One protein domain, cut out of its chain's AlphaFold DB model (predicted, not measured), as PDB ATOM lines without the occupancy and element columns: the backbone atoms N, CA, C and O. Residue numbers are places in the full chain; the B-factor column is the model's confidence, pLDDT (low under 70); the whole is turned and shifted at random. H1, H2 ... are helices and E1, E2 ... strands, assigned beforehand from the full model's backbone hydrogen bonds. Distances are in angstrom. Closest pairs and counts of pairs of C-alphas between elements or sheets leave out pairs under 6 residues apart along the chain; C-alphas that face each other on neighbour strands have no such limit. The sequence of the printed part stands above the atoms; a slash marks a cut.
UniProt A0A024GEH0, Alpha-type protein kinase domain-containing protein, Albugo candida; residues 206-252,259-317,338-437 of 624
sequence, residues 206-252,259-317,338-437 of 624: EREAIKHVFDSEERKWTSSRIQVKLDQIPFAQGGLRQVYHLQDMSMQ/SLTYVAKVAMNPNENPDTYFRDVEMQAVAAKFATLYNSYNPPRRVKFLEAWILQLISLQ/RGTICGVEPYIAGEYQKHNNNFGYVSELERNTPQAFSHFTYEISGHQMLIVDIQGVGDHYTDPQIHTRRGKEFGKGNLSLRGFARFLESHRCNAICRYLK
ATOM      1  N   GLU A 206     211.479 241.815 232.384       89.06
ATOM      2  CA  GLU A 206     210.979 240.693 233.181       89.06
ATOM      3  C   GLU A 206     211.145 240.947 234.683       89.06
ATOM      4  O   GLU A 206     212.156 241.487 235.147       89.06
ATOM      5  N   ARG A 207     210.134 240.551 235.455       87.56
ATOM      6  CA  ARG A 207     210.098 240.659 236.915       87.56
ATOM      7  C   ARG A 207     209.720 239.308 237.502       87.56
ATOM      8  O   ARG A 207     208.869 238.607 236.960       87.56
ATOM      9  N   GLU A 208     210.342 238.956 238.619       89.25
ATOM     10  CA  GLU A 208     209.948 237.771 239.373       89.25
ATOM     11  C   GLU A 208     208.702 238.047 240.215       89.25
ATOM     12  O   GLU A 208     208.550 239.119 240.809       89.25
ATOM     13  N   ALA A 209     207.823 237.056 240.292       91.06
ATOM     14  CA  ALA A 209     206.585 237.136 241.044       91.06
ATOM     15  C   ALA A 209     206.194 235.775 241.628       91.06
ATOM     16  O   ALA A 209     206.670 234.724 241.191       91.06
ATOM     17  N   ILE A 210     205.283 235.798 242.597       91.00
ATOM     18  CA  ILE A 210     204.559 234.620 243.063       91.00
ATOM     19  C   ILE A 210     203.148 234.673 242.469       91.00
ATOM     20  O   ILE A 210     202.436 235.665 242.613       91.00
ATOM     21  N   LYS A 211     202.763 233.603 241.777       93.75
ATOM     22  CA  LYS A 211     201.423 233.352 241.252       93.75
ATOM     23  C   LYS A 211     200.670 232.476 242.243       93.75
ATOM     24  O   LYS A 211     201.058 231.322 242.439       93.75
ATOM     25  N   HIS A 212     199.600 233.003 242.830       93.44
ATOM     26  CA  HIS A 212     198.670 232.241 243.657       93.44
ATOM     27  C   HIS A 212     197.408 231.911 242.854       93.44
ATOM     28  O   HIS A 212     196.742 232.811 242.339       93.44
ATOM     29  N   VAL A 213     197.073 230.626 242.754       93.06
ATOM     30  CA  VAL A 213     195.890 230.122 242.040       93.06
ATOM     31  C   VAL A 213     194.962 229.435 243.036       93.06
ATOM     32  O   VAL A 213     195.410 228.606 243.832       93.06
ATOM     33  N   PHE A 214     193.676 229.776 242.983       90.00
ATOM     34  CA  PHE A 214     192.641 229.167 243.811       90.00
ATOM     35  C   PHE A 214     192.031 227.946 243.116       90.00
ATOM     36  O   PHE A 214     191.360 228.075 242.093       90.00
ATOM     37  N   ASP A 215     192.220 226.762 243.695       85.94
ATOM     38  CA  ASP A 215     191.451 225.578 243.321       85.94
ATOM     39  C   ASP A 215     190.057 225.664 243.960       85.94
ATOM     40  O   ASP A 215     189.909 225.586 245.184       85.94
ATOM     41  N   SER A 216     189.027 225.834 243.128       80.06
ATOM     42  CA  SER A 216     187.646 226.015 243.591       80.06
ATOM     43  C   SER A 216     186.921 224.718 243.980       80.06
ATOM     44  O   SER A 216     185.830 224.793 244.555       80.06
ATOM     45  N   GLU A 217     187.490 223.546 243.681       79.00
ATOM     46  CA  GLU A 217     186.974 222.241 244.117       79.00
ATOM     47  C   GLU A 217     187.612 221.843 245.452       79.00
ATOM     48  O   GLU A 217     186.910 221.602 246.438       79.00
ATOM     49  N   GLU A 218     188.943 221.892 245.533       79.56
ATOM     50  CA  GLU A 218     189.696 221.557 246.748       79.56
ATOM     51  C   GLU A 218     189.688 222.676 247.805       79.56
ATOM     52  O   GLU A 218     190.045 222.437 248.963       79.56
ATOM     53  N   ARG A 219     189.284 223.899 247.424       73.94
ATOM     54  CA  ARG A 219     189.375 225.136 248.228       73.94
ATOM     55  C   ARG A 219     190.791 225.415 248.741       73.94
ATOM     56  O   ARG A 219     190.976 225.840 249.884       73.94
ATOM     57  N   LYS A 220     191.796 225.163 247.902       83.62
ATOM     58  CA  LYS A 220     193.214 225.328 248.246       83.62
ATOM     59  C   LYS A 220     193.859 226.371 247.354       83.62
ATOM     60  O   LYS A 220     193.730 226.341 246.135       83.62
ATOM     61  N   TRP A 221     194.602 227.264 247.989       87.12
ATOM     62  CA  TRP A 221     195.496 228.180 247.306       87.12
ATOM     63  C   TRP A 221     196.818 227.466 247.028       87.12
ATOM     64  O   TRP A 221     197.491 227.001 247.947       87.12
ATOM     65  N   THR A 222     197.187 227.373 245.755       92.50
ATOM     66  CA  THR A 222     198.507 226.900 245.319       92.50
ATOM     67  C   THR A 222     199.357 228.104 244.939       92.50
ATOM     68  O   THR A 222     198.831 229.097 244.445       92.50
ATOM     69  N   SER A 223     200.662 228.053 245.213       92.69
ATOM     70  CA  SER A 223     201.583 229.171 244.973       92.69
ATOM     71  C   SER A 223     202.784 228.691 244.168       92.69
ATOM     72  O   SER A 223     203.357 227.649 244.481       92.69
ATOM     73  N   SER A 224     203.174 229.444 243.142       92.19
ATOM     74  CA  SER A 224     204.302 229.118 242.260       92.19
ATOM     75  C   SER A 224     205.111 230.372 241.936       92.19
ATOM     76  O   SER A 224     204.548 231.460 241.832       92.19
ATOM     77  N   ARG A 225     206.435 230.248 241.794       92.12
ATOM     78  CA  ARG A 225     207.290 231.356 241.342       92.12
ATOM     79  C   ARG A 225     207.239 231.417 239.819       92.12
ATOM     80  O   ARG A 225     207.457 230.399 239.167       92.12
ATOM     81  N   ILE A 226     206.962 232.594 239.272       91.88
ATOM     82  CA  ILE A 226     206.899 232.843 237.829       91.88
ATOM     83  C   ILE A 226     207.709 234.087 237.458       91.88
ATOM     84  O   ILE A 226     208.054 234.908 238.312       91.88
ATOM     85  N   GLN A 227     207.970 234.242 236.164       91.12
ATOM     86  CA  GLN A 227     208.428 235.496 235.575       91.12
ATOM     87  C   GLN A 227     207.276 236.135 234.801       91.12
ATOM     88  O   GLN A 227     206.511 235.446 234.126       91.12
ATOM     89  N   VAL A 228     207.152 237.455 234.903       91.31
ATOM     90  CA  VAL A 228     206.130 238.241 234.206       91.31
ATOM     91  C   VAL A 228     206.731 239.474 233.558       91.31
ATOM     92  O   VAL A 228     207.735 240.013 234.025       91.31
ATOM     93  N   LYS A 229     206.055 239.969 232.526       91.12
ATOM     94  CA  LYS A 229     206.232 241.324 232.011       91.12
ATOM     95  C   LYS A 229     204.954 242.102 232.286       91.12
ATOM     96  O   LYS A 229     203.874 241.655 231.916       91.12
ATOM     97  N   LEU A 230     205.083 243.230 232.973       90.12
ATOM     98  CA  LEU A 230     203.974 244.082 233.400       90.12
ATOM     99  C   LEU A 230     204.199 245.479 232.824       90.12
ATOM    100  O   LEU A 230     205.298 246.022 232.957       90.12
ATOM    101  N   ASP A 231     203.170 246.030 232.187       89.75
ATOM    102  CA  ASP A 231     203.176 247.399 231.681       89.75
ATOM    103  C   ASP A 231     203.280 248.412 232.835       89.75
ATOM    104  O   ASP A 231     202.798 248.178 233.945       89.75
ATOM    105  N   GLN A 232     203.936 249.541 232.580       84.19
ATOM    106  CA  GLN A 232     204.072 250.638 233.538       84.19
ATOM    107  C   GLN A 232     202.887 251.607 233.473       84.19
ATOM    108  O   GLN A 232     202.636 252.324 234.442       84.19
ATOM    109  N   ILE A 233     202.159 251.628 232.353       84.75
ATOM    110  CA  ILE A 233     201.045 252.545 232.115       84.75
ATOM    111  C   ILE A 233     199.725 251.762 232.226       84.75
ATOM    112  O   ILE A 233     199.575 250.724 231.579       84.75
ATOM    113  N   PRO A 234     198.748 252.215 233.036       90.44
ATOM    114  CA  PRO A 234     197.427 251.607 233.042       90.44
ATOM    115  C   PRO A 234     196.667 252.018 231.774       90.44
ATOM    116  O   PRO A 234     196.582 253.203 231.453       90.44
ATOM    117  N   PHE A 235     196.080 251.055 231.065       89.69
ATOM    118  CA  PHE A 235     195.287 251.325 229.856       89.69
ATOM    119  C   PHE A 235     193.800 251.573 230.165       89.69
ATOM    120  O   PHE A 235     193.065 252.088 229.323       89.69
ATOM    121  N   ALA A 236     193.345 251.199 231.365       90.19
ATOM    122  CA  ALA A 236     191.985 251.424 231.839       90.19
ATOM    123  C   ALA A 236     191.943 251.599 233.365       90.19
ATOM    124  O   ALA A 236     192.853 251.191 234.090       90.19
ATOM    125  N   GLN A 237     190.850 252.177 233.863       89.38
ATOM    126  CA  GLN A 237     190.570 252.286 235.292       89.38
ATOM    127  C   GLN A 237     189.071 252.132 235.573       89.38
ATOM    128  O   GLN A 237     188.237 252.619 234.815       89.38
ATOM    129  N   GLY A 238     188.738 251.448 236.667       85.81
ATOM    130  CA  GLY A 238     187.396 251.424 237.254       85.81
ATOM    131  C   GLY A 238     187.361 252.230 238.554       85.81
ATOM    132  O   GLY A 238     188.384 252.734 238.998       85.81
ATOM    133  N   GLY A 239     186.212 252.296 239.230       84.00
ATOM    134  CA  GLY A 239     186.044 253.135 240.433       84.00
ATOM    135  C   GLY A 239     186.859 252.743 241.680       84.00
ATOM    136  O   GLY A 239     186.753 253.420 242.696       84.00
ATOM    137  N   LEU A 240     187.624 251.644 241.643       86.94
ATOM    138  CA  LEU A 240     188.458 251.166 242.761       86.94
ATOM    139  C   LEU A 240     189.848 250.661 242.338       86.94
ATOM    140  O   LEU A 240     190.696 250.421 243.202       86.94
ATOM    141  N   ARG A 241     190.083 250.421 241.040       91.00
ATOM    142  CA  ARG A 241     191.267 249.707 240.537       91.00
ATOM    143  C   ARG A 241     191.743 250.279 239.200       91.00
ATOM    144  O   ARG A 241     190.923 250.566 238.329       91.00
ATOM    145  N   GLN A 242     193.056 250.369 239.028       92.00
ATOM    146  CA  GLN A 242     193.727 250.594 237.745       92.00
ATOM    147  C   GLN A 242     194.045 249.251 237.075       92.00
ATOM    148  O   GLN A 242     194.227 248.242 237.762       92.00
ATOM    149  N   VAL A 243     194.095 249.235 235.742       93.56
ATOM    150  CA  VAL A 243     194.243 248.022 234.928       93.56
ATOM    151  C   VAL A 243     195.425 248.164 233.969       93.56
ATOM    152  O   VAL A 243     195.468 249.082 233.151       93.56
ATOM    153  N   TYR A 244     196.368 247.232 234.069       93.50
ATOM    154  CA  TYR A 244     197.637 247.200 233.337       93.50
ATOM    155  C   TYR A 244     197.713 245.951 232.457       93.50
ATOM    156  O   TYR A 244     197.168 244.910 232.822       93.50
ATOM    157  N   HIS A 245     198.422 246.015 231.330       93.31
ATOM    158  CA  HIS A 245     198.692 244.831 230.505       93.31
ATOM    159  C   HIS A 245     199.780 243.949 231.135       93.31
ATOM    160  O   HIS A 245     200.782 244.450 231.645       93.31
ATOM    161  N   LEU A 246     199.603 242.625 231.086       93.19
ATOM    162  CA  LEU A 246     200.539 241.640 231.636       93.19
ATOM    163  C   LEU A 246     200.759 240.459 230.677       93.19
ATOM    164  O   LEU A 246     199.834 239.979 230.023       93.19
ATOM    165  N   GLN A 247     201.984 239.938 230.651       91.88
ATOM    166  CA  GLN A 247     202.348 238.674 230.013       91.88
ATOM    167  C   GLN A 247     203.002 237.744 231.046       91.88
ATOM    168  O   GLN A 247     203.930 238.142 231.754       91.88
ATOM    169  N   ASP A 248     202.508 236.510 231.137       90.75
ATOM    170  CA  ASP A 248     203.060 235.443 231.978       90.75
ATOM    171  C   ASP A 248     204.067 234.615 231.165       90.75
ATOM    172  O   ASP A 248     203.717 234.007 230.151       90.75
ATOM    173  N   MET A 249     205.328 234.601 231.599       86.31
ATOM    174  CA  MET A 249     206.423 233.935 230.887       86.31
ATOM    175  C   MET A 249     206.518 232.439 231.226       86.31
ATOM    176  O   MET A 249     207.222 231.698 230.541       86.31
ATOM    177  N   SER A 250     205.794 231.956 232.243       75.19
ATOM    178  CA  SER A 250     205.864 230.556 232.694       75.19
ATOM    179  C   SER A 250     205.310 229.539 231.686       75.19
ATOM    180  O   SER A 250     205.588 228.346 231.797       75.19
ATOM    181  N   MET A 251     204.554 229.985 230.677       63.22
ATOM    182  CA  MET A 251     203.855 229.110 229.728       63.22
ATOM    183  C   MET A 251     204.699 228.710 228.497       63.22
ATOM    184  O   MET A 251     204.169 228.133 227.544       63.22
ATOM    185  N   GLN A 252     206.009 228.987 228.489       53.38
ATOM    186  CA  GLN A 252     206.898 228.741 227.344       53.38
ATOM    187  C   GLN A 252     207.338 227.270 227.156       53.38
ATOM    188  O   GLN A 252     208.528 226.981 227.091       53.38
ATOM    189  N   SER A 259     199.893 235.059 221.927       53.25
ATOM    190  CA  SER A 259     198.775 235.996 221.997       53.25
ATOM    191  C   SER A 259     197.970 235.934 223.300       53.25
ATOM    192  O   SER A 259     197.059 236.742 223.459       53.25
ATOM    193  N   LEU A 260     198.225 234.979 224.207       68.25
ATOM    194  CA  LEU A 260     197.514 234.938 225.491       68.25
ATOM    195  C   LEU A 260     198.110 235.973 226.455       68.25
ATOM    196  O   LEU A 260     199.050 235.698 227.199       68.25
ATOM    197  N   THR A 261     197.553 237.178 226.407       88.69
ATOM    198  CA  THR A 261     197.854 238.272 227.329       88.69
ATOM    199  C   THR A 261     196.857 238.293 228.487       88.69
ATOM    200  O   THR A 261     195.759 237.733 228.423       88.69
ATOM    201  N   TYR A 262     197.257 238.939 229.573       94.50
ATOM    202  CA  TYR A 262     196.496 239.086 230.807       94.50
ATOM    203  C   TYR A 262     196.353 240.568 231.154       94.50
ATOM    204  O   TYR A 262     197.073 241.418 230.626       94.50
ATOM    205  N   VAL A 263     195.457 240.872 232.086       95.12
ATOM    206  CA  VAL A 263     195.355 242.185 232.722       95.12
ATOM    207  C   VAL A 263     195.636 242.065 234.212       95.12
ATOM    208  O   VAL A 263     195.114 241.166 234.867       95.12
ATOM    209  N   ALA A 264     196.450 242.970 234.750       94.88
ATOM    210  CA  ALA A 264     196.710 243.097 236.179       94.88
ATOM    211  C   ALA A 264     195.905 244.270 236.751       94.88
ATOM    212  O   ALA A 264     196.032 245.406 236.295       94.88
ATOM    213  N   LYS A 265     195.072 243.989 237.755       94.19
ATOM    214  CA  LYS A 265     194.198 244.944 238.440       94.19
ATOM    215  C   LYS A 265     194.795 245.301 239.798       94.19
ATOM    216  O   LYS A 265     194.878 244.447 240.682       94.19
ATOM    217  N   VAL A 266     195.178 246.563 239.968       91.38
ATOM    218  CA  VAL A 266     195.784 247.107 241.195       91.38
ATOM    219  C   VAL A 266     194.799 248.078 241.839       91.38
ATOM    220  O   VAL A 266     194.252 248.938 241.152       91.38
ATOM    221  N   ALA A 267     194.541 247.955 243.140       89.31
ATOM    222  CA  ALA A 267     193.694 248.896 243.870       89.31
ATOM    223  C   ALA A 267     194.294 250.311 243.857       89.31
ATOM    224  O   ALA A 267     195.488 250.488 244.083       89.31
ATOM    225  N   MET A 268     193.445 251.319 243.650       86.44
ATOM    226  CA  MET A 268     193.841 252.735 243.704       86.44
ATOM    227  C   MET A 268     194.245 253.174 245.117       86.44
ATOM    228  O   MET A 268     195.062 254.074 245.282       86.44
ATOM    229  N   ASN A 269     193.673 252.540 246.145       81.81
ATOM    230  CA  ASN A 269     194.082 252.744 247.529       81.81
ATOM    231  C   ASN A 269     195.365 251.934 247.813       81.81
ATOM    232  O   ASN A 269     195.283 250.702 247.860       81.81
ATOM    233  N   PRO A 270     196.520 252.575 248.084       78.44
ATOM    234  CA  PRO A 270     197.768 251.867 248.383       78.44
ATOM    235  C   PRO A 270     197.717 251.081 249.705       78.44
ATOM    236  O   PRO A 270     198.568 250.227 249.937       78.44
ATOM    237  N   ASN A 271     196.722 251.349 250.558       78.88
ATOM    238  CA  ASN A 271     196.490 250.675 251.835       78.88
ATOM    239  C   ASN A 271     195.314 249.673 251.784       78.88
ATOM    240  O   ASN A 271     194.760 249.330 252.831       78.88
ATOM    241  N   GLU A 272     194.869 249.231 250.600       83.56
ATOM    242  CA  GLU A 272     193.837 248.187 250.513       83.56
ATOM    243  C   GLU A 272     194.351 246.866 251.110       83.56
ATOM    244  O   GLU A 272     195.506 246.486 250.916       83.56
ATOM    245  N   ASN A 273     193.495 246.152 251.850       82.06
ATOM    246  CA  ASN A 273     193.889 244.897 252.486       82.06
ATOM    247  C   ASN A 273     194.169 243.829 251.401       82.06
ATOM    248  O   ASN A 273     193.261 243.550 250.611       82.06
ATOM    249  N   PRO A 274     195.351 243.176 251.385       83.94
ATOM    250  CA  PRO A 274     195.636 242.038 250.510       83.94
ATOM    251  C   PRO A 274     194.530 240.969 250.479       83.94
ATOM    252  O   PRO A 274     194.205 240.476 249.399       83.94
ATOM    253  N   ASP A 275     193.872 240.680 251.611       83.94
ATOM    254  CA  ASP A 275     192.759 239.717 251.712       83.94
ATOM    255  C   ASP A 275     191.568 240.053 250.795       83.94
ATOM    256  O   ASP A 275     190.723 239.200 250.516       83.94
ATOM    257  N   THR A 276     191.424 241.308 250.359       85.94
ATOM    258  CA  THR A 276     190.387 241.705 249.399       85.94
ATOM    259  C   THR A 276     190.607 241.015 248.052       85.94
ATOM    260  O   THR A 276     189.670 240.407 247.551       85.94
ATOM    261  N   TYR A 277     191.840 240.956 247.537       89.81
ATOM    262  CA  TYR A 277     192.139 240.264 246.275       89.81
ATOM    263  C   TYR A 277     191.843 238.757 246.346       89.81
ATOM    264  O   TYR A 277     191.267 238.200 245.413       89.81
ATOM    265  N   PHE A 278     192.176 238.103 247.466       89.00
ATOM    266  CA  PHE A 278     191.854 236.686 247.700       89.00
ATOM    267  C   PHE A 278     190.339 236.446 247.685       89.00
ATOM    268  O   PHE A 278     189.860 235.555 246.983       89.00
ATOM    269  N   ARG A 279     189.567 237.289 248.379       87.88
ATOM    270  CA  ARG A 279     188.096 237.195 248.406       87.88
ATOM    271  C   ARG A 279     187.447 237.510 247.058       87.88
ATOM    272  O   ARG A 279     186.441 236.885 246.730       87.88
ATOM    273  N   ASP A 280     188.012 238.430 246.281       91.69
ATOM    274  CA  ASP A 280     187.516 238.787 244.949       91.69
ATOM    275  C   ASP A 280     187.718 237.628 243.952       91.69
ATOM    276  O   ASP A 280     186.798 237.280 243.211       91.69
ATOM    277  N   VAL A 281     188.873 236.951 243.989       93.06
ATOM    278  CA  VAL A 281     189.127 235.743 243.178       93.06
ATOM    279  C   VAL A 281     188.214 234.581 243.587       93.06
ATOM    280  O   VAL A 281     187.629 233.930 242.719       93.06
ATOM    281  N   GLU A 282     188.018 234.343 244.890       90.88
ATOM    282  CA  GLU A 282     187.058 233.336 245.375       90.88
ATOM    283  C   GLU A 282     185.617 233.657 244.928       90.88
ATOM    284  O   GLU A 282     184.877 232.761 244.515       90.88
ATOM    285  N   MET A 283     185.223 234.935 244.942       92.56
ATOM    286  CA  MET A 283     183.919 235.401 244.460       92.56
ATOM    287  C   MET A 283     183.736 235.168 242.952       92.56
ATOM    288  O   MET A 283     182.695 234.655 242.530       92.56
ATOM    289  N   GLN A 284     184.748 235.479 242.137       95.56
ATOM    290  CA  GLN A 284     184.714 235.240 240.692       95.56
ATOM    291  C   GLN A 284     184.652 233.735 240.367       95.56
ATOM    292  O   GLN A 284     183.910 233.329 239.469       95.56
ATOM    293  N   ALA A 285     185.314 232.882 241.160       92.50
ATOM    294  CA  ALA A 285     185.190 231.428 241.056       92.50
ATOM    295  C   ALA A 285     183.770 230.918 241.389       92.50
ATOM    296  O   ALA A 285     183.248 230.052 240.682       92.50
ATOM    297  N   VAL A 286     183.089 231.478 242.401       90.62
ATOM    298  CA  VAL A 286     181.664 231.171 242.667       90.62
ATOM    299  C   VAL A 286     180.795 231.545 241.467       90.62
ATOM    300  O   VAL A 286     179.964 230.742 241.033       90.62
ATOM    301  N   ALA A 287     180.998 232.732 240.890       96.25
ATOM    302  CA  ALA A 287     180.246 233.175 239.720       96.25
ATOM    303  C   ALA A 287     180.472 232.270 238.495       96.25
ATOM    304  O   ALA A 287     179.516 231.955 237.781       96.25
ATOM    305  N   ALA A 288     181.690 231.756 238.297       95.38
ATOM    306  CA  ALA A 288     181.996 230.768 237.261       95.38
ATOM    307  C   ALA A 288     181.237 229.436 237.449       95.38
ATOM    308  O   ALA A 288     180.749 228.862 236.467       95.38
ATOM    309  N   LYS A 289     181.052 228.966 238.695       90.38
ATOM    310  CA  LYS A 289     180.198 227.794 238.978       90.38
ATOM    311  C   LYS A 289     178.730 228.069 238.634       90.38
ATOM    312  O   LYS A 289     178.119 227.276 237.920       90.38
ATOM    313  N   PHE A 290     178.184 229.231 239.008       93.25
ATOM    314  CA  PHE A 290     176.824 229.624 238.594       93.25
ATOM    315  C   PHE A 290     176.666 229.770 237.079       93.25
ATOM    316  O   PHE A 290     175.628 229.384 236.553       93.25
ATOM    317  N   ALA A 291     177.667 230.288 236.364       96.38
ATOM    318  CA  ALA A 291     177.658 230.330 234.901       96.38
ATOM    319  C   ALA A 291     177.623 228.919 234.294       96.38
ATOM    320  O   ALA A 291     176.884 228.668 233.345       96.38
ATOM    321  N   THR A 292     178.366 227.974 234.873       92.69
ATOM    322  CA  THR A 292     178.351 226.561 234.460       92.69
ATOM    323  C   THR A 292     176.978 225.926 234.691       92.69
ATOM    324  O   THR A 292     176.448 225.289 233.781       92.69
ATOM    325  N   LEU A 293     176.363 226.173 235.852       89.06
ATOM    326  CA  LEU A 293     175.009 225.721 236.177       89.06
ATOM    327  C   LEU A 293     173.945 226.366 235.275       89.06
ATOM    328  O   LEU A 293     173.116 225.666 234.711       89.06
ATOM    329  N   TYR A 294     173.990 227.680 235.055       92.94
ATOM    330  CA  TYR A 294     173.107 228.382 234.113       92.94
ATOM    331  C   TYR A 294     173.202 227.781 232.705       92.94
ATOM    332  O   TYR A 294     172.189 227.511 232.062       92.94
ATOM    333  N   ASN A 295     174.422 227.489 232.251       94.69
ATOM    334  CA  ASN A 295     174.669 226.878 230.952       94.69
ATOM    335  C   ASN A 295     174.103 225.454 230.818       94.69
ATOM    336  O   ASN A 295     173.781 225.068 229.695       94.69
ATOM    337  N   SER A 296     173.964 224.674 231.900       90.62
ATOM    338  CA  SER A 296     173.389 223.318 231.818       90.62
ATOM    339  C   SER A 296     171.873 223.312 231.599       90.62
ATOM    340  O   SER A 296     171.332 222.294 231.177       90.62
ATOM    341  N   TYR A 297     171.189 224.443 231.804       86.50
ATOM    342  CA  TYR A 297     169.782 224.638 231.421       86.50
ATOM    343  C   TYR A 297     169.610 225.024 229.933       86.50
ATOM    344  O   TYR A 297     168.525 225.433 229.524       86.50
ATOM    345  N   ASN A 298     170.666 224.893 229.116       88.31
ATOM    346  CA  ASN A 298     170.691 225.171 227.671       88.31
ATOM    347  C   ASN A 298     170.058 226.522 227.250       88.31
ATOM    348  O   ASN A 298     169.238 226.562 226.333       88.31
ATOM    349  N   PRO A 299     170.428 227.650 227.887       91.94
ATOM    350  CA  PRO A 299     169.902 228.969 227.547       91.94
ATOM    351  C   PRO A 299     170.277 229.378 226.105       91.94
ATOM    352  O   PRO A 299     171.341 228.987 225.620       91.94
ATOM    353  N   PRO A 300     169.496 230.259 225.439       91.50
ATOM    354  CA  PRO A 300     169.782 230.720 224.070       91.50
ATOM    355  C   PRO A 300     171.151 231.401 223.888       91.50
ATOM    356  O   PRO A 300     171.670 231.496 222.778       91.50
ATOM    357  N   ARG A 301     171.728 231.907 224.983       92.94
ATOM    358  CA  ARG A 301     173.087 232.452 225.074       92.94
ATOM    359  C   ARG A 301     173.744 231.855 226.312       92.94
ATOM    360  O   ARG A 301     173.207 231.991 227.412       92.94
ATOM    361  N   ARG A 302     174.895 231.209 226.126       96.69
ATOM    362  CA  ARG A 302     175.756 230.738 227.217       96.69
ATOM    363  C   ARG A 302     176.616 231.887 227.737       96.69
ATOM    364  O   ARG A 302     176.963 232.773 226.965       96.69
ATOM    365  N   VAL A 303     176.980 231.839 229.014       98.00
ATOM    366  CA  VAL A 303     177.830 232.847 229.676       98.00
ATOM    367  C   VAL A 303     179.079 232.196 230.270       98.00
ATOM    368  O   VAL A 303     179.055 231.012 230.617       98.00
ATOM    369  N   LYS A 304     180.175 232.946 230.403       98.00
ATOM    370  CA  LYS A 304     181.409 232.488 231.062       98.00
ATOM    371  C   LYS A 304     181.985 233.608 231.925       98.00
ATOM    372  O   LYS A 304     182.124 234.720 231.436       98.00
ATOM    373  N   PHE A 305     182.387 233.311 233.161       98.25
ATOM    374  CA  PHE A 305     183.283 234.196 233.913       98.25
ATOM    375  C   PHE A 305     184.745 233.872 233.597       98.25
ATOM    376  O   PHE A 305     185.093 232.706 233.385       98.25
ATOM    377  N   LEU A 306     185.587 234.900 233.542       96.88
ATOM    378  CA  LEU A 306     187.030 234.739 233.405       96.88
ATOM    379  C   LEU A 306     187.628 234.071 234.647       96.88
ATOM    380  O   LEU A 306     187.194 234.308 235.774       96.88
ATOM    381  N   GLU A 307     188.655 233.254 234.441       93.38
ATOM    382  CA  GLU A 307     189.446 232.684 235.531       93.38
ATOM    383  C   GLU A 307     190.412 233.750 236.057       93.38
ATOM    384  O   GLU A 307     191.202 234.305 235.291       93.38
ATOM    385  N   ALA A 308     190.340 234.033 237.356       95.75
ATOM    386  CA  ALA A 308     191.200 235.001 238.024       95.75
ATOM    387  C   ALA A 308     192.192 234.311 238.968       95.75
ATOM    388  O   ALA A 308     191.934 233.234 239.508       95.75
ATOM    389  N   TRP A 309     193.337 234.948 239.168       96.31
ATOM    390  CA  TRP A 309     194.418 234.515 240.047       96.31
ATOM    391  C   TRP A 309     195.119 235.742 240.645       96.31
ATOM    392  O   TRP A 309     194.754 236.878 240.345       96.31
ATOM    393  N   ILE A 310     196.093 235.541 241.533       95.38
ATOM    394  CA  ILE A 310     196.787 236.637 242.225       95.38
ATOM    395  C   ILE A 310     198.266 236.629 241.884       95.38
ATOM    396  O   ILE A 310     198.923 235.591 241.952       95.38
ATOM    397  N   LEU A 311     198.794 237.807 241.576       93.69
ATOM    398  CA  LEU A 311     200.212 238.050 241.378       93.69
ATOM    399  C   LEU A 311     200.754 238.890 242.536       93.69
ATOM    400  O   LEU A 311     200.274 239.995 242.782       93.69
ATOM    401  N   GLN A 312     201.789 238.387 243.201       91.50
ATOM    402  CA  GLN A 312     202.601 239.127 244.162       91.50
ATOM    403  C   GLN A 312     203.977 239.404 243.542       91.50
ATOM    404  O   GLN A 312     204.769 238.480 243.352       91.50
ATOM    405  N   LEU A 313     204.284 240.663 243.222       86.62
ATOM    406  CA  LEU A 313     205.599 241.043 242.693       86.62
ATOM    407  C   LEU A 313     206.678 240.910 243.776       86.62
ATOM    408  O   LEU A 313     206.525 241.441 244.876       86.62
ATOM    409  N   ILE A 314     207.796 240.247 243.469       82.69
ATOM    410  CA  ILE A 314     208.911 240.114 244.415       82.69
ATOM    411  C   ILE A 314     209.714 241.423 244.438       82.69
ATOM    412  O   ILE A 314     210.100 241.967 243.402       82.69
ATOM    413  N   SER A 315     209.965 241.942 245.643       66.94
ATOM    414  CA  SER A 315     210.777 243.144 245.852       66.94
ATOM    415  C   SER A 315     212.225 242.913 245.412       66.94
ATOM    416  O   SER A 315     212.875 241.984 245.889       66.94
ATOM    417  N   LEU A 316     212.758 243.792 244.557       60.19
ATOM    418  CA  LEU A 316     214.179 243.811 244.195       60.19
ATOM    419  C   LEU A 316     215.026 244.445 245.315       60.19
ATOM    420  O   LEU A 316     215.673 245.473 245.113       60.19
ATOM    421  N   GLN A 317     215.040 243.836 246.502       52.72
ATOM    422  CA  GLN A 317     216.036 244.172 247.518       52.72
ATOM    423  C   GLN A 317     217.390 243.598 247.093       52.72
ATOM    424  O   GLN A 317     217.626 242.393 247.158       52.72
ATOM    425  N   ARG A 338     207.543 247.110 246.708       48.88
ATOM    426  CA  ARG A 338     207.200 246.611 248.062       48.88
ATOM    427  C   ARG A 338     206.119 245.526 248.056       48.88
ATOM    428  O   ARG A 338     205.096 245.667 248.713       48.88
ATOM    429  N   GLY A 339     206.362 244.422 247.347       56.50
ATOM    430  CA  GLY A 339     205.502 243.237 247.461       56.50
ATOM    431  C   GLY A 339     204.093 243.430 246.897       56.50
ATOM    432  O   GLY A 339     203.151 242.861 247.443       56.50
ATOM    433  N   THR A 340     203.940 244.267 245.864       73.69
ATOM    434  CA  THR A 340     202.638 244.653 245.303       73.69
ATOM    435  C   THR A 340     201.829 243.420 244.908       73.69
ATOM    436  O   THR A 340     202.264 242.622 244.075       73.69
ATOM    437  N   ILE A 341     200.650 243.292 245.512       86.88
ATOM    438  CA  ILE A 341     199.641 242.288 245.188       86.88
ATOM    439  C   ILE A 341     198.657 242.864 244.164       86.88
ATOM    440  O   ILE A 341     198.250 244.021 244.270       86.88
ATOM    441  N   CYS A 342     198.274 242.066 243.171       91.19
ATOM    442  CA  CYS A 342     197.244 242.428 242.203       91.19
ATOM    443  C   CYS A 342     196.444 241.202 241.749       91.19
ATOM    444  O   CYS A 342     196.944 240.075 241.756       91.19
ATOM    445  N   GLY A 343     195.183 241.430 241.376       95.06
ATOM    446  CA  GLY A 343     194.339 240.407 240.759       95.06
ATOM    447  C   GLY A 343     194.634 240.340 239.265       95.06
ATOM    448  O   GLY A 343     194.771 241.382 238.631       95.06
ATOM    449  N   VAL A 344     194.747 239.142 238.701       96.50
ATOM    450  CA  VAL A 344     195.110 238.935 237.295       96.50
ATOM    451  C   VAL A 344     194.125 237.992 236.619       96.50
ATOM    452  O   VAL A 344     193.733 236.977 237.189       96.50
ATOM    453  N   GLU A 345     193.734 238.317 235.391       96.44
ATOM    454  CA  GLU A 345     192.818 237.526 234.562       96.44
ATOM    455  C   GLU A 345     193.160 237.677 233.065       96.44
ATOM    456  O   GLU A 345     193.918 238.585 232.713       96.44
ATOM    457  N   PRO A 346     192.667 236.803 232.168       94.88
ATOM    458  CA  PRO A 346     192.897 236.928 230.728       94.88
ATOM    459  C   PRO A 346     192.430 238.271 230.158       94.88
ATOM    460  O   PRO A 346     191.342 238.747 230.478       94.88
ATOM    461  N   TYR A 347     193.215 238.850 229.252       93.31
ATOM    462  CA  TYR A 347     192.781 240.002 228.469       93.31
ATOM    463  C   TYR A 347     191.677 239.585 227.486       93.31
ATOM    464  O   TYR A 347     191.797 238.580 226.781       93.31
ATOM    465  N   ILE A 348     190.605 240.379 227.421       91.06
ATOM    466  CA  ILE A 348     189.502 240.204 226.471       91.06
ATOM    467  C   ILE A 348     189.412 241.423 225.552       91.06
ATOM    468  O   ILE A 348     189.118 242.532 225.989       91.06
ATOM    469  N   ALA A 349     189.676 241.213 224.263       88.94
ATOM    470  CA  ALA A 349     189.581 242.256 223.249       88.94
ATOM    471  C   ALA A 349     188.119 242.492 222.838       88.94
ATOM    472  O   ALA A 349     187.409 241.548 222.481       88.94
ATOM    473  N   GLY A 350     187.687 243.753 222.840       89.50
ATOM    474  CA  GLY A 350     186.365 244.182 222.390       89.50
ATOM    475  C   GLY A 350     185.800 245.309 223.250       89.50
ATOM    476  O   GLY A 350     186.488 245.859 224.108       89.50
ATOM    477  N   GLU A 351     184.539 245.660 223.012       91.06
ATOM    478  CA  GLU A 351     183.844 246.683 223.791       91.06
ATOM    479  C   GLU A 351     183.475 246.139 225.180       91.06
ATOM    480  O   GLU A 351     182.692 245.194 225.307       91.06
ATOM    481  N   TYR A 352     184.054 246.736 226.223       92.88
ATOM    482  CA  TYR A 352     183.749 246.401 227.609       92.88
ATOM    483  C   TYR A 352     182.467 247.115 228.044       92.88
ATOM    484  O   TYR A 352     182.416 248.344 228.088       92.88
ATOM    485  N   GLN A 353     181.435 246.354 228.402       94.38
ATOM    486  CA  GLN A 353     180.130 246.878 228.793       94.38
ATOM    487  C   GLN A 353     179.750 246.406 230.202       94.38
ATOM    488  O   GLN A 353     179.933 245.240 230.554       94.38
ATOM    489  N   LYS A 354     179.152 247.300 230.997       96.12
ATOM    490  CA  LYS A 354     178.536 246.973 232.291       96.12
ATOM    491  C   LYS A 354     177.021 246.885 232.138       96.12
ATOM    492  O   LYS A 354     176.379 247.876 231.810       96.12
ATOM    493  N   HIS A 355     176.443 245.706 232.353       97.25
ATOM    494  CA  HIS A 355     175.035 245.430 232.048       97.25
ATOM    495  C   HIS A 355     174.086 245.646 233.232       97.25
ATOM    496  O   HIS A 355     172.940 246.048 233.031       97.25
ATOM    497  N   ASN A 356     174.550 245.400 234.457       97.69
ATOM    498  CA  ASN A 356     173.907 245.850 235.693       97.69
ATOM    499  C   ASN A 356     174.966 246.221 236.741       97.69
ATOM    500  O   ASN A 356     176.162 246.024 236.507       97.69
ATOM    501  N   ASN A 357     174.546 246.779 237.880       96.19
ATOM    502  CA  ASN A 357     175.424 246.951 239.040       96.19
ATOM    503  C   ASN A 357     174.899 246.267 240.314       96.19
ATOM    504  O   ASN A 357     173.779 245.755 240.352       96.19
ATOM    505  N   ASN A 358     175.691 246.302 241.385       94.62
ATOM    506  CA  ASN A 358     175.298 245.808 242.707       94.62
ATOM    507  C   ASN A 358     174.158 246.577 243.415       94.62
ATOM    508  O   ASN A 358     173.763 246.178 244.511       94.62
ATOM    509  N   PHE A 359     173.600 247.640 242.831       95.31
ATOM    510  CA  PHE A 359     172.591 248.505 243.452       95.31
ATOM    511  C   PHE A 359     171.407 248.874 242.533       95.31
ATOM    512  O   PHE A 359     170.762 249.900 242.736       95.31
ATOM    513  N   GLY A 360     171.071 248.022 241.558       89.62
ATOM    514  CA  GLY A 360     169.851 248.158 240.744       89.62
ATOM    515  C   GLY A 360     169.967 249.055 239.505       89.62
ATOM    516  O   GLY A 360     168.958 249.347 238.870       89.62
ATOM    517  N   TYR A 361     171.172 249.480 239.116       95.50
ATOM    518  CA  TYR A 361     171.396 249.999 237.763       95.50
ATOM    519  C   TYR A 361     171.246 248.870 236.741       95.50
ATOM    520  O   TYR A 361     171.774 247.772 236.936       95.50
ATOM    521  N   VAL A 362     170.607 249.189 235.620       93.94
ATOM    522  CA  VAL A 362     170.504 248.359 234.420       93.94
ATOM    523  C   VAL A 362     170.937 249.218 233.232       93.94
ATOM    524  O   VAL A 362     170.512 250.363 233.110       93.94
ATOM    525  N   SER A 363     171.791 248.673 232.365       93.12
ATOM    526  CA  SER A 363     172.236 249.345 231.137       93.12
ATOM    527  C   SER A 363     171.075 249.602 230.175       93.12
ATOM    528  O   SER A 363     170.212 248.741 230.016       93.12
ATOM    529  N   GLU A 364     171.113 250.732 229.465       88.88
ATOM    530  CA  GLU A 364     170.137 251.123 228.434       88.88
ATOM    531  C   GLU A 364     169.986 250.088 227.307       88.88
ATOM    532  O   GLU A 364     168.907 249.936 226.742       88.88
ATOM    533  N   LEU A 365     171.040 249.311 227.019       87.69
ATOM    534  CA  LEU A 365     170.986 248.196 226.062       87.69
ATOM    535  C   LEU A 365     170.104 247.026 226.548       87.69
ATOM    536  O   LEU A 365     169.823 246.108 225.778       87.69
ATOM    537  N   GLU A 366     169.751 247.010 227.839       87.81
ATOM    538  CA  GLU A 366     168.850 246.098 228.561       87.81
ATOM    539  C   GLU A 366     168.954 244.602 228.184       87.81
ATOM    540  O   GLU A 366     167.966 243.853 228.234       87.81
ATOM    541  N   ARG A 367     170.166 244.152 227.804       93.88
ATOM    542  CA  ARG A 367     170.435 242.815 227.245       93.88
ATOM    543  C   ARG A 367     169.790 241.718 228.094       93.88
ATOM    544  O   ARG A 367     169.961 241.664 229.312       93.88
ATOM    545  N   ASN A 368     169.098 240.793 227.428       95.44
ATOM    546  CA  ASN A 368     168.328 239.750 228.106       95.44
ATOM    547  C   ASN A 368     169.200 238.802 228.949       95.44
ATOM    548  O   ASN A 368     168.809 238.466 230.066       95.44
ATOM    549  N   THR A 369     170.361 238.374 228.428       97.44
ATOM    550  CA  THR A 369     171.210 237.346 229.061       97.44
ATOM    551  C   THR A 369     171.764 237.773 230.425       97.44
ATOM    552  O   THR A 369     171.553 237.019 231.371       97.44
ATOM    553  N   PRO A 370     172.386 238.963 230.594       98.25
ATOM    554  CA  PRO A 370     172.860 239.424 231.904       98.25
ATOM    555  C   PRO A 370     171.774 239.444 232.987       98.25
ATOM    556  O   PRO A 370     171.972 238.883 234.062       98.25
ATOM    557  N   GLN A 371     170.600 240.020 232.695       97.94
ATOM    558  CA  GLN A 371     169.522 240.120 233.688       97.94
ATOM    559  C   GLN A 371     168.895 238.755 233.994       97.94
ATOM    560  O   GLN A 371     168.602 238.447 235.149       97.94
ATOM    561  N   ALA A 372     168.728 237.905 232.976       97.50
ATOM    562  CA  ALA A 372     168.230 236.547 233.165       97.50
ATOM    563  C   ALA A 372     169.224 235.662 233.934       97.50
ATOM    564  O   ALA A 372     168.786 234.820 234.713       97.50
ATOM    565  N   PHE A 373     170.535 235.874 233.775       98.44
ATOM    566  CA  PHE A 373     171.562 235.210 234.576       98.44
ATOM    567  C   PHE A 373     171.490 235.637 236.048       98.44
ATOM    568  O   PHE A 373     171.366 234.775 236.919       98.44
ATOM    569  N   SER A 374     171.484 236.945 236.340       98.50
ATOM    570  CA  SER A 374     171.326 237.455 237.710       98.50
ATOM    571  C   SER A 374     170.059 236.898 238.373       98.50
ATOM    572  O   SER A 374     170.129 236.311 239.454       98.50
ATOM    573  N   HIS A 375     168.917 236.963 237.682       97.62
ATOM    574  CA  HIS A 375     167.649 236.404 238.160       97.62
ATOM    575  C   HIS A 375     167.710 234.882 238.363       97.62
ATOM    576  O   HIS A 375     167.283 234.394 239.408       97.62
ATOM    577  N   PHE A 376     168.314 234.132 237.439       96.19
ATOM    578  CA  PHE A 376     168.538 232.694 237.605       96.19
ATOM    579  C   PHE A 376     169.332 232.385 238.880       96.19
ATOM    580  O   PHE A 376     168.933 231.498 239.630       96.19
ATOM    581  N   THR A 377     170.407 233.133 239.178       96.12
ATOM    582  CA  THR A 377     171.210 232.903 240.398       96.12
ATOM    583  C   THR A 377     170.401 233.097 241.685       96.12
ATOM    584  O   THR A 377     170.564 232.328 242.638       96.12
ATOM    585  N   TYR A 378     169.478 234.065 241.692       95.44
ATOM    586  CA  TYR A 378     168.578 234.330 242.812       95.44
ATOM    587  C   TYR A 378     167.606 233.174 243.064       95.44
ATOM    588  O   TYR A 378     167.497 232.694 244.194       95.44
ATOM    589  N   GLU A 379     166.940 232.689 242.016       92.06
ATOM    590  CA  GLU A 379     165.936 231.625 242.132       92.06
ATOM    591  C   GLU A 379     166.585 230.260 242.407       92.06
ATOM    592  O   GLU A 379     166.204 229.578 243.360       92.06
ATOM    593  N   ILE A 380     167.620 229.875 241.643       85.44
ATOM    594  CA  ILE A 380     168.280 228.567 241.796       85.44
ATOM    595  C   ILE A 380     168.960 228.427 243.166       85.44
ATOM    596  O   ILE A 380     169.014 227.330 243.713       85.44
ATOM    597  N   SER A 381     169.432 229.529 243.768       83.06
ATOM    598  CA  SER A 381     170.037 229.505 245.106       83.06
ATOM    599  C   SER A 381     169.022 229.382 246.251       83.06
ATOM    600  O   SER A 381     169.433 229.300 247.410       83.06
ATOM    601  N   GLY A 382     167.712 229.396 245.970       82.56
ATOM    602  CA  GLY A 382     166.671 229.474 246.997       82.56
ATOM    603  C   GLY A 382     166.708 230.804 247.756       82.56
ATOM    604  O   GLY A 382     166.608 230.822 248.989       82.56
ATOM    605  N   HIS A 383     166.926 231.907 247.029       88.12
ATOM    606  CA  HIS A 383     167.005 233.277 247.554       88.12
ATOM    607  C   HIS A 383     168.093 233.453 248.633       88.12
ATOM    608  O   HIS A 383     167.914 234.192 249.606       88.12
ATOM    609  N   GLN A 384     169.212 232.727 248.498       86.62
ATOM    610  CA  GLN A 384     170.363 232.813 249.410       86.62
ATOM    611  C   GLN A 384     171.519 233.641 248.838       86.62
ATOM    612  O   GLN A 384     172.220 234.297 249.615       86.62
ATOM    613  N   MET A 385     171.681 233.648 247.510       91.56
ATOM    614  CA  MET A 385     172.668 234.439 246.770       91.56
ATOM    615  C   MET A 385     172.062 235.069 245.517       91.56
ATOM    616  O   MET A 385     171.169 234.500 244.901       91.56
ATOM    617  N   LEU A 386     172.597 236.220 245.125       96.44
ATOM    618  CA  LEU A 386     172.306 236.904 243.867       96.44
ATOM    619  C   LEU A 386     173.630 237.420 243.302       96.44
ATOM    620  O   LEU A 386     174.368 238.095 244.019       96.44
ATOM    621  N   ILE A 387     173.915 237.119 242.037       98.38
ATOM    622  CA  ILE A 387     175.114 237.587 241.333       98.38
ATOM    623  C   ILE A 387     174.745 238.756 240.419       98.38
ATOM    624  O   ILE A 387     173.861 238.643 239.570       98.38
ATOM    625  N   VAL A 388     175.422 239.880 240.617       98.44
ATOM    626  CA  VAL A 388     175.232 241.184 239.960       98.44
ATOM    627  C   VAL A 388     176.605 241.797 239.651       98.44
ATOM    628  O   VAL A 388     177.612 241.094 239.733       98.44
ATOM    629  N   ASP A 389     176.656 243.070 239.239       97.56
ATOM    630  CA  ASP A 389     177.826 243.654 238.562       97.56
ATOM    631  C   ASP A 389     178.230 242.801 237.343       97.56
ATOM    632  O   ASP A 389     179.394 242.481 237.130       97.56
ATOM    633  N   ILE A 390     177.248 242.396 236.527       98.50
ATOM    634  CA  ILE A 390     177.507 241.629 235.305       98.50
ATOM    635  C   ILE A 390     178.116 242.564 234.254       98.50
ATOM    636  O   ILE A 390     177.430 243.432 233.708       98.50
ATOM    637  N   GLN A 391     179.407 242.390 233.983       97.44
ATOM    638  CA  GLN A 391     180.209 243.259 233.121       97.44
ATOM    639  C   GLN A 391     181.315 242.480 232.401       97.44
ATOM    640  O   GLN A 391     181.780 241.462 232.910       97.44
ATOM    641  N   GLY A 392     181.719 242.940 231.216       96.81
ATOM    642  CA  GLY A 392     182.761 242.310 230.400       96.81
ATOM    643  C   GLY A 392     182.556 242.540 228.901       96.81
ATOM    644  O   GLY A 392     181.958 243.538 228.507       96.81
ATOM    645  N   VAL A 393     183.034 241.615 228.063       95.69
ATOM    646  CA  VAL A 393     182.932 241.700 226.593       95.69
ATOM    647  C   VAL A 393     182.016 240.591 226.070       95.69
ATOM    648  O   VAL A 393     182.307 239.395 226.182       95.69
ATOM    649  N   GLY A 394     180.888 240.976 225.469       95.50
ATOM    650  CA  GLY A 394     179.889 240.032 224.963       95.50
ATOM    651  C   GLY A 394     179.249 239.212 226.088       95.50
ATOM    652  O   GLY A 394     178.532 239.758 226.921       95.50
ATOM    653  N   ASP A 395     179.469 237.897 226.102       97.38
ATOM    654  CA  ASP A 395     179.000 236.988 227.165       97.38
ATOM    655  C   ASP A 395     180.164 236.408 228.010       97.38
ATOM    656  O   ASP A 395     179.993 235.416 228.727       97.38
ATOM    657  N   HIS A 396     181.348 237.038 227.933       97.44
ATOM    658  CA  HIS A 396     182.500 236.790 228.807       97.44
ATOM    659  C   HIS A 396     182.567 237.875 229.887       97.44
ATOM    660  O   HIS A 396     182.793 239.045 229.572       97.44
ATOM    661  N   TYR A 397     182.364 237.490 231.145       98.50
ATOM    662  CA  TYR A 397     182.203 238.398 232.280       98.50
ATOM    663  C   TYR A 397     183.373 238.347 233.277       98.50
ATOM    664  O   TYR A 397     184.089 237.349 233.378       98.50
ATOM    665  N   THR A 398     183.539 239.420 234.043       97.88
ATOM    666  CA  THR A 398     184.577 239.616 235.070       97.88
ATOM    667  C   THR A 398     184.057 240.535 236.184       97.88
ATOM    668  O   THR A 398     183.010 241.159 236.019       97.88
ATOM    669  N   ASP A 399     184.757 240.595 237.322       95.75
ATOM    670  CA  ASP A 399     184.462 241.447 238.478       95.75
ATOM    671  C   ASP A 399     182.979 241.401 238.917       95.75
ATOM    672  O   ASP A 399     182.343 242.454 239.038       95.75
ATOM    673  N   PRO A 400     182.390 240.209 239.145       97.62
ATOM    674  CA  PRO A 400     181.045 240.109 239.696       97.62
ATOM    675  C   PRO A 400     181.013 240.574 241.152       97.62
ATOM    676  O   PRO A 400     181.985 240.423 241.892       97.62
ATOM    677  N   GLN A 401     179.835 241.000 241.601       97.25
ATOM    678  CA  GLN A 401     179.511 241.138 243.015       97.25
ATOM    679  C   GLN A 401     178.427 240.132 243.391       97.25
ATOM    680  O   GLN A 401     177.412 239.984 242.707       97.25
ATOM    681  N   ILE A 402     178.623 239.454 244.519       96.69
ATOM    682  CA  ILE A 402     177.638 238.539 245.092       96.69
ATOM    683  C   ILE A 402     176.992 239.191 246.310       96.69
ATOM    684  O   ILE A 402     177.674 239.582 247.258       96.69
ATOM    685  N   HIS A 403     175.664 239.266 246.299       95.50
ATOM    686  CA  HIS A 403     174.865 239.545 247.487       95.50
ATOM    687  C   HIS A 403     174.509 238.231 248.178       95.50
ATOM    688  O   HIS A 403     174.133 237.269 247.507       95.50
ATOM    689  N   THR A 404     174.571 238.180 249.509       90.44
ATOM    690  CA  THR A 404     174.108 237.023 250.303       90.44
ATOM    691  C   THR A 404     173.047 237.444 251.296       90.44
ATOM    692  O   THR A 404     173.114 238.527 251.865       90.44
ATOM    693  N   ARG A 405     172.131 236.539 251.650       85.31
ATOM    694  CA  ARG A 405     171.135 236.790 252.711       85.31
ATOM    695  C   ARG A 405     171.742 237.192 254.075       85.31
ATOM    696  O   ARG A 405     171.026 237.693 254.939       85.31
ATOM    697  N   ARG A 406     173.038 236.934 254.298       81.56
ATOM    698  CA  ARG A 406     173.772 237.244 255.537       81.56
ATOM    699  C   ARG A 406     174.578 238.543 255.485       81.56
ATOM    700  O   ARG A 406     174.788 239.121 256.547       81.56
ATOM    701  N   GLY A 407     175.026 238.990 254.310       82.56
ATOM    702  CA  GLY A 407     175.816 240.216 254.151       82.56
ATOM    703  C   GLY A 407     177.226 240.191 254.753       82.56
ATOM    704  O   GLY A 407     177.783 241.255 254.986       82.56
ATOM    705  N   LYS A 408     177.789 239.017 255.083       77.31
ATOM    706  CA  LYS A 408     179.119 238.911 255.733       77.31
ATOM    707  C   LYS A 408     180.210 238.380 254.808       77.31
ATOM    708  O   LYS A 408     181.395 238.564 255.068       77.31
ATOM    709  N   GLU A 409     179.801 237.676 253.766       82.19
ATOM    710  CA  GLU A 409     180.646 237.046 252.762       82.19
ATOM    711  C   GLU A 409     180.888 238.008 251.575       82.19
ATOM    712  O   GLU A 409     180.181 239.001 251.437       82.19
ATOM    713  N   PHE A 410     181.849 237.715 250.690       84.88
ATOM    714  CA  PHE A 410     181.999 238.390 249.381       84.88
ATOM    715  C   PHE A 410     182.225 239.922 249.390       84.88
ATOM    716  O   PHE A 410     181.800 240.636 248.482       84.88
ATOM    717  N   GLY A 411     182.961 240.427 250.382       82.81
ATOM    718  CA  GLY A 411     183.537 241.777 250.345       82.81
ATOM    719  C   GLY A 411     182.567 242.926 250.654       82.81
ATOM    720  O   GLY A 411     181.407 242.729 251.007       82.81
ATOM    721  N   LYS A 412     183.079 244.162 250.557       85.25
ATOM    722  CA  LYS A 412     182.371 245.394 250.969       85.25
ATOM    723  C   LYS A 412     181.146 245.713 250.093       85.25
ATOM    724  O   LYS A 412     180.263 246.436 250.539       85.25
ATOM    725  N   GLY A 413     181.091 245.195 248.863       90.00
ATOM    726  CA  GLY A 413     179.985 245.424 247.929       90.00
ATOM    727  C   GLY A 413     178.778 244.498 248.122       90.00
ATOM    728  O   GLY A 413     177.799 244.659 247.392       90.00
ATOM    729  N   ASN A 414     178.814 243.559 249.079       92.56
ATOM    730  CA  ASN A 414     177.668 242.725 249.444       92.56
ATOM    731  C   ASN A 414     176.664 243.535 250.282       92.56
ATOM    732  O   ASN A 414     176.824 243.726 251.486       92.56
ATOM    733  N   LEU A 415     175.591 243.985 249.636       93.25
ATOM    734  CA  LEU A 415     174.519 244.792 250.226       93.25
ATOM    735  C   LEU A 415     173.353 243.936 250.749       93.25
ATOM    736  O   LEU A 415     172.289 244.462 251.085       93.25
ATOM    737  N   SER A 416     173.541 242.617 250.840       94.06
ATOM    738  CA  SER A 416     172.594 241.677 251.442       94.06
ATOM    739  C   SER A 416     171.168 241.807 250.869       94.06
ATOM    740  O   SER A 416     170.978 241.997 249.665       94.06
ATOM    741  N   LEU A 417     170.148 241.737 251.728       92.88
ATOM    742  CA  LEU A 417     168.736 241.905 251.380       92.88
ATOM    743  C   LEU A 417     168.429 243.239 250.674       92.88
ATOM    744  O   LEU A 417     167.502 243.289 249.870       92.88
ATOM    745  N   ARG A 418     169.203 244.308 250.923       95.50
ATOM    746  CA  ARG A 418     169.050 245.589 250.208       95.50
ATOM    747  C   ARG A 418     169.501 245.458 248.753       95.50
ATOM    748  O   ARG A 418     168.825 245.961 247.862       95.50
ATOM    749  N   GLY A 419     170.599 244.739 248.516       95.19
ATOM    750  CA  GLY A 419     171.067 244.381 247.177       95.19
ATOM    751  C   GLY A 419     170.057 243.519 246.414       95.19
ATOM    752  O   GLY A 419     169.778 243.791 245.248       95.19
ATOM    753  N   PHE A 420     169.435 242.542 247.089       95.50
ATOM    754  CA  PHE A 420     168.330 241.757 246.516       95.50
ATOM    755  C   PHE A 420     167.146 242.653 246.127       95.50
ATOM    756  O   PHE A 420     166.670 242.577 244.999       95.50
ATOM    757  N   ALA A 421     166.692 243.518 247.042       95.56
ATOM    758  CA  ALA A 421     165.560 244.409 246.804       95.56
ATOM    759  C   ALA A 421     165.804 245.351 245.615       95.56
ATOM    760  O   ALA A 421     164.955 245.430 244.734       95.56
ATOM    761  N   ARG A 422     166.981 245.991 245.534       97.31
ATOM    762  CA  ARG A 422     167.337 246.880 244.413       97.31
ATOM    763  C   ARG A 422     167.395 246.164 243.069       97.31
ATOM    764  O   ARG A 422     166.912 246.697 242.073       97.31
ATOM    765  N   PHE A 423     167.940 244.948 243.029       97.25
ATOM    766  CA  PHE A 423     167.890 244.150 241.809       97.25
ATOM    767  C   PHE A 423     166.443 243.827 241.421       97.25
ATOM    768  O   PHE A 423     166.059 244.115 240.298       97.25
ATOM    769  N   LEU A 424     165.617 243.309 242.336       95.38
ATOM    770  CA  LEU A 424     164.225 242.938 242.036       95.38
ATOM    771  C   LEU A 424     163.322 244.135 241.680       95.38
ATOM    772  O   LEU A 424     162.390 243.972 240.901       95.38
ATOM    773  N   GLU A 425     163.597 245.324 242.218       94.69
ATOM    774  CA  GLU A 425     162.922 246.587 241.881       94.69
ATOM    775  C   GLU A 425     163.213 247.020 240.432       94.69
ATOM    776  O   GLU A 425     162.305 247.413 239.702       94.69
ATOM    777  N   SER A 426     164.475 246.901 240.006       93.31
ATOM    778  CA  SER A 426     164.945 247.269 238.659       93.31
ATOM    779  C   SER A 426     164.736 246.186 237.590       93.31
ATOM    780  O   SER A 426     164.540 246.496 236.413       93.31
ATOM    781  N   HIS A 427     164.777 244.910 237.981       95.69
ATOM    782  CA  HIS A 427     164.730 243.765 237.075       95.69
ATOM    783  C   HIS A 427     163.360 243.635 236.427       95.69
ATOM    784  O   HIS A 427     162.329 243.705 237.097       95.69
ATOM    785  N   ARG A 428     163.362 243.367 235.119       93.00
ATOM    786  CA  ARG A 428     162.165 243.085 234.331       93.00
ATOM    787  C   ARG A 428     162.305 241.741 233.632       93.00
ATOM    788  O   ARG A 428     163.161 241.572 232.760       93.00
ATOM    789  N   CYS A 429     161.450 240.775 233.975       94.00
ATOM    790  CA  CYS A 429     161.503 239.451 233.359       94.00
ATOM    791  C   CYS A 429     161.325 239.517 231.836       94.00
ATOM    792  O   CYS A 429     160.303 239.982 231.316       94.00
ATOM    793  N   ASN A 430     162.323 238.974 231.139       91.69
ATOM    794  CA  ASN A 430     162.435 238.947 229.685       91.69
ATOM    795  C   ASN A 430     162.234 237.522 229.120       91.69
ATOM    796  O   ASN A 430     161.936 236.577 229.856       91.69
ATOM    797  N   ALA A 431     162.395 237.357 227.805       90.88
ATOM    798  CA  ALA A 431     162.186 236.081 227.116       90.88
ATOM    799  C   ALA A 431     163.050 234.922 227.658       90.88
ATOM    800  O   ALA A 431     162.575 233.790 227.718       90.88
ATOM    801  N   ILE A 432     164.282 235.188 228.111       92.81
ATOM    802  CA  ILE A 432     165.169 234.150 228.662       92.81
ATOM    803  C   ILE A 432     164.703 233.727 230.064       92.81
ATOM    804  O   ILE A 432     164.700 232.536 230.359       92.81
ATOM    805  N   CYS A 433     164.204 234.653 230.894       92.25
ATOM    806  CA  CYS A 433     163.579 234.301 232.180       92.25
ATOM    807  C   CYS A 433     162.399 233.329 231.996       92.25
ATOM    808  O   CYS A 433     162.233 232.401 232.786       92.25
ATOM    809  N   ARG A 434     161.599 233.521 230.935       88.88
ATOM    810  CA  ARG A 434     160.459 232.649 230.590       88.88
ATOM    811  C   ARG A 434     160.902 231.307 230.021       88.88
ATOM    812  O   ARG A 434     160.365 230.288 230.437       88.88
ATOM    813  N   TYR A 435     161.894 231.303 229.128       88.56
ATOM    814  CA  TYR A 435     162.510 230.078 228.604       88.56
ATOM    815  C   TYR A 435     163.028 229.186 229.739       88.56
ATOM    816  O   TYR A 435     162.756 227.989 229.775       88.56
ATOM    817  N   LEU A 436     163.704 229.799 230.715       85.19
ATOM    818  CA  LEU A 436     164.196 229.133 231.917       85.19
ATOM    819  C   LEU A 436     163.092 228.828 232.946       85.19
ATOM    820  O   LEU A 436     163.402 228.215 233.955       85.19
ATOM    821  N   LYS A 437     161.828 229.219 232.729       88.25
ATOM    822  CA  LYS A 437     160.695 229.015 233.660       88.25
ATOM    823  C   LYS A 437     160.958 229.551 235.076       88.25
ATOM    824  O   LYS A 437     160.604 228.918 236.075       88.25
TER     825      LYS A 437
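What this domain is: This is residues 206 to 252, 259 to 317 and 338 to 437 of the 624 residues of the protein "Alpha-type protein kinase domain-containing protein" of Albugo candida (UniProt A0A024GEH0). Picture two lobes end to end along the longest axis: at one end a closed barrel of six strands, E1 to E6, and at the other a lobe in which H1, H2 and H3 pack on the small sheet E8 E11. The long helix H1 joins the two, packing on the outside of the barrel with its first part and running on into the second lobe, which also holds the small sheet E7 E9 E10 and, on H2, the short H4. The printed part has 206 residues with four named helices and eleven named strands, in the order E1 E2 E3 E4 H1 E5 E6 E7 H2 E8 E9 E10 E11 H3 H4; the barrel and both sheets are antiparallel, and the class is mixed, helices and strands. The whole is compact, with a radius of gyration of the C-alphas of 17.5 A, and elongated, spanning 57 by 35 by 33 A.

Where its parts are: Find C-alpha 206 at (210.979, 240.693, 233.181); from there E1, residues 206 to 215, runs 26.7 A. E2, residues 220 to 237, spans 30.0 A from first to last C-alpha and bends by 110 degrees at residue 233; E3, residues 241 to 248, spans 20.4 A and bends by 58 degrees at residue 245. Next read E4, residues 262 to 267, 16.6 A. H1, residues 274 to 296, covers 34.6 A from C-alpha 274 at (195.636, 242.038, 250.510). Then come E5, residues 309 to 313, E6, residues 341 to 346, and E7, residues 352 to 354. H2, residues 368 to 380, spans 17.7 A. Look on to four short strands: E8, residues 385 to 388, E9, residues 391 to 393, E10, residues 396 to 398, and E11, residues 401 to 404. H3, residues 416 to 426, spans 15.9 A, and H4, residues 431 to 435, ends at C-alpha 435, (162.510, 230.078, 228.604).

How they stand to each other: Round the barrel run E1 E2 E3 E4 E6 E5 and back to E1. E1, E2 and E3 form a meander, each strand the antiparallel neighbour of the one before; look for N 209 and O 226, 2.9 A, and N 229 and O 247, 2.9 A. Between E4 and E6, N 265 and O 343 are 2.8 A apart; E5 closes the ring on E1 with N 212 and O 310, 2.8 A. H1 lies outside the barrel, over E5 and along the strands at 5 degrees on the local plane, at a height over the sheet of 7.8 A; its closest C-alphas to E5 are those of Val 281 and Trp 309, 6.3 A. H1 only grazes the sheet E7 E9 E10, where N 353 and O 392 are 2.9 A apart and N 393 and O 396 3.0 A. E8 and E11 are antiparallel, with N 388 and O 401 at 2.9 A. H2 touches H1, about perpendicular at 84 degrees, closest at the C-alphas of Phe 290 and Thr 377, 6.7 A. H2 touches H4 at the C-alphas of Ala 372 and Cys 433, 5.3 A, and is near H3. The closest C-alphas of E11 and H3 are those of Thr 404 and Ser 416, 5.0 A. In H2, H3 and H4 every O i to N i+4 pair is within hydrogen-bond range; in H1, 18 of 19.

The domain as a whole: The farthest C-alphas, Gln 317 and Arg 434, are 59.2 A apart. Residues 253 to 258 and 318 to 337 are not printed; the gaps between C-alphas are 12.1 A and 9.2 A. Long links join H1 to E5, E7 to H2 and E11 to H3. Mean pLDDT of the printed part is 89.9; residues 251 to 252, 259 to 260, 315 to 317 and 338 to 339 are under 70.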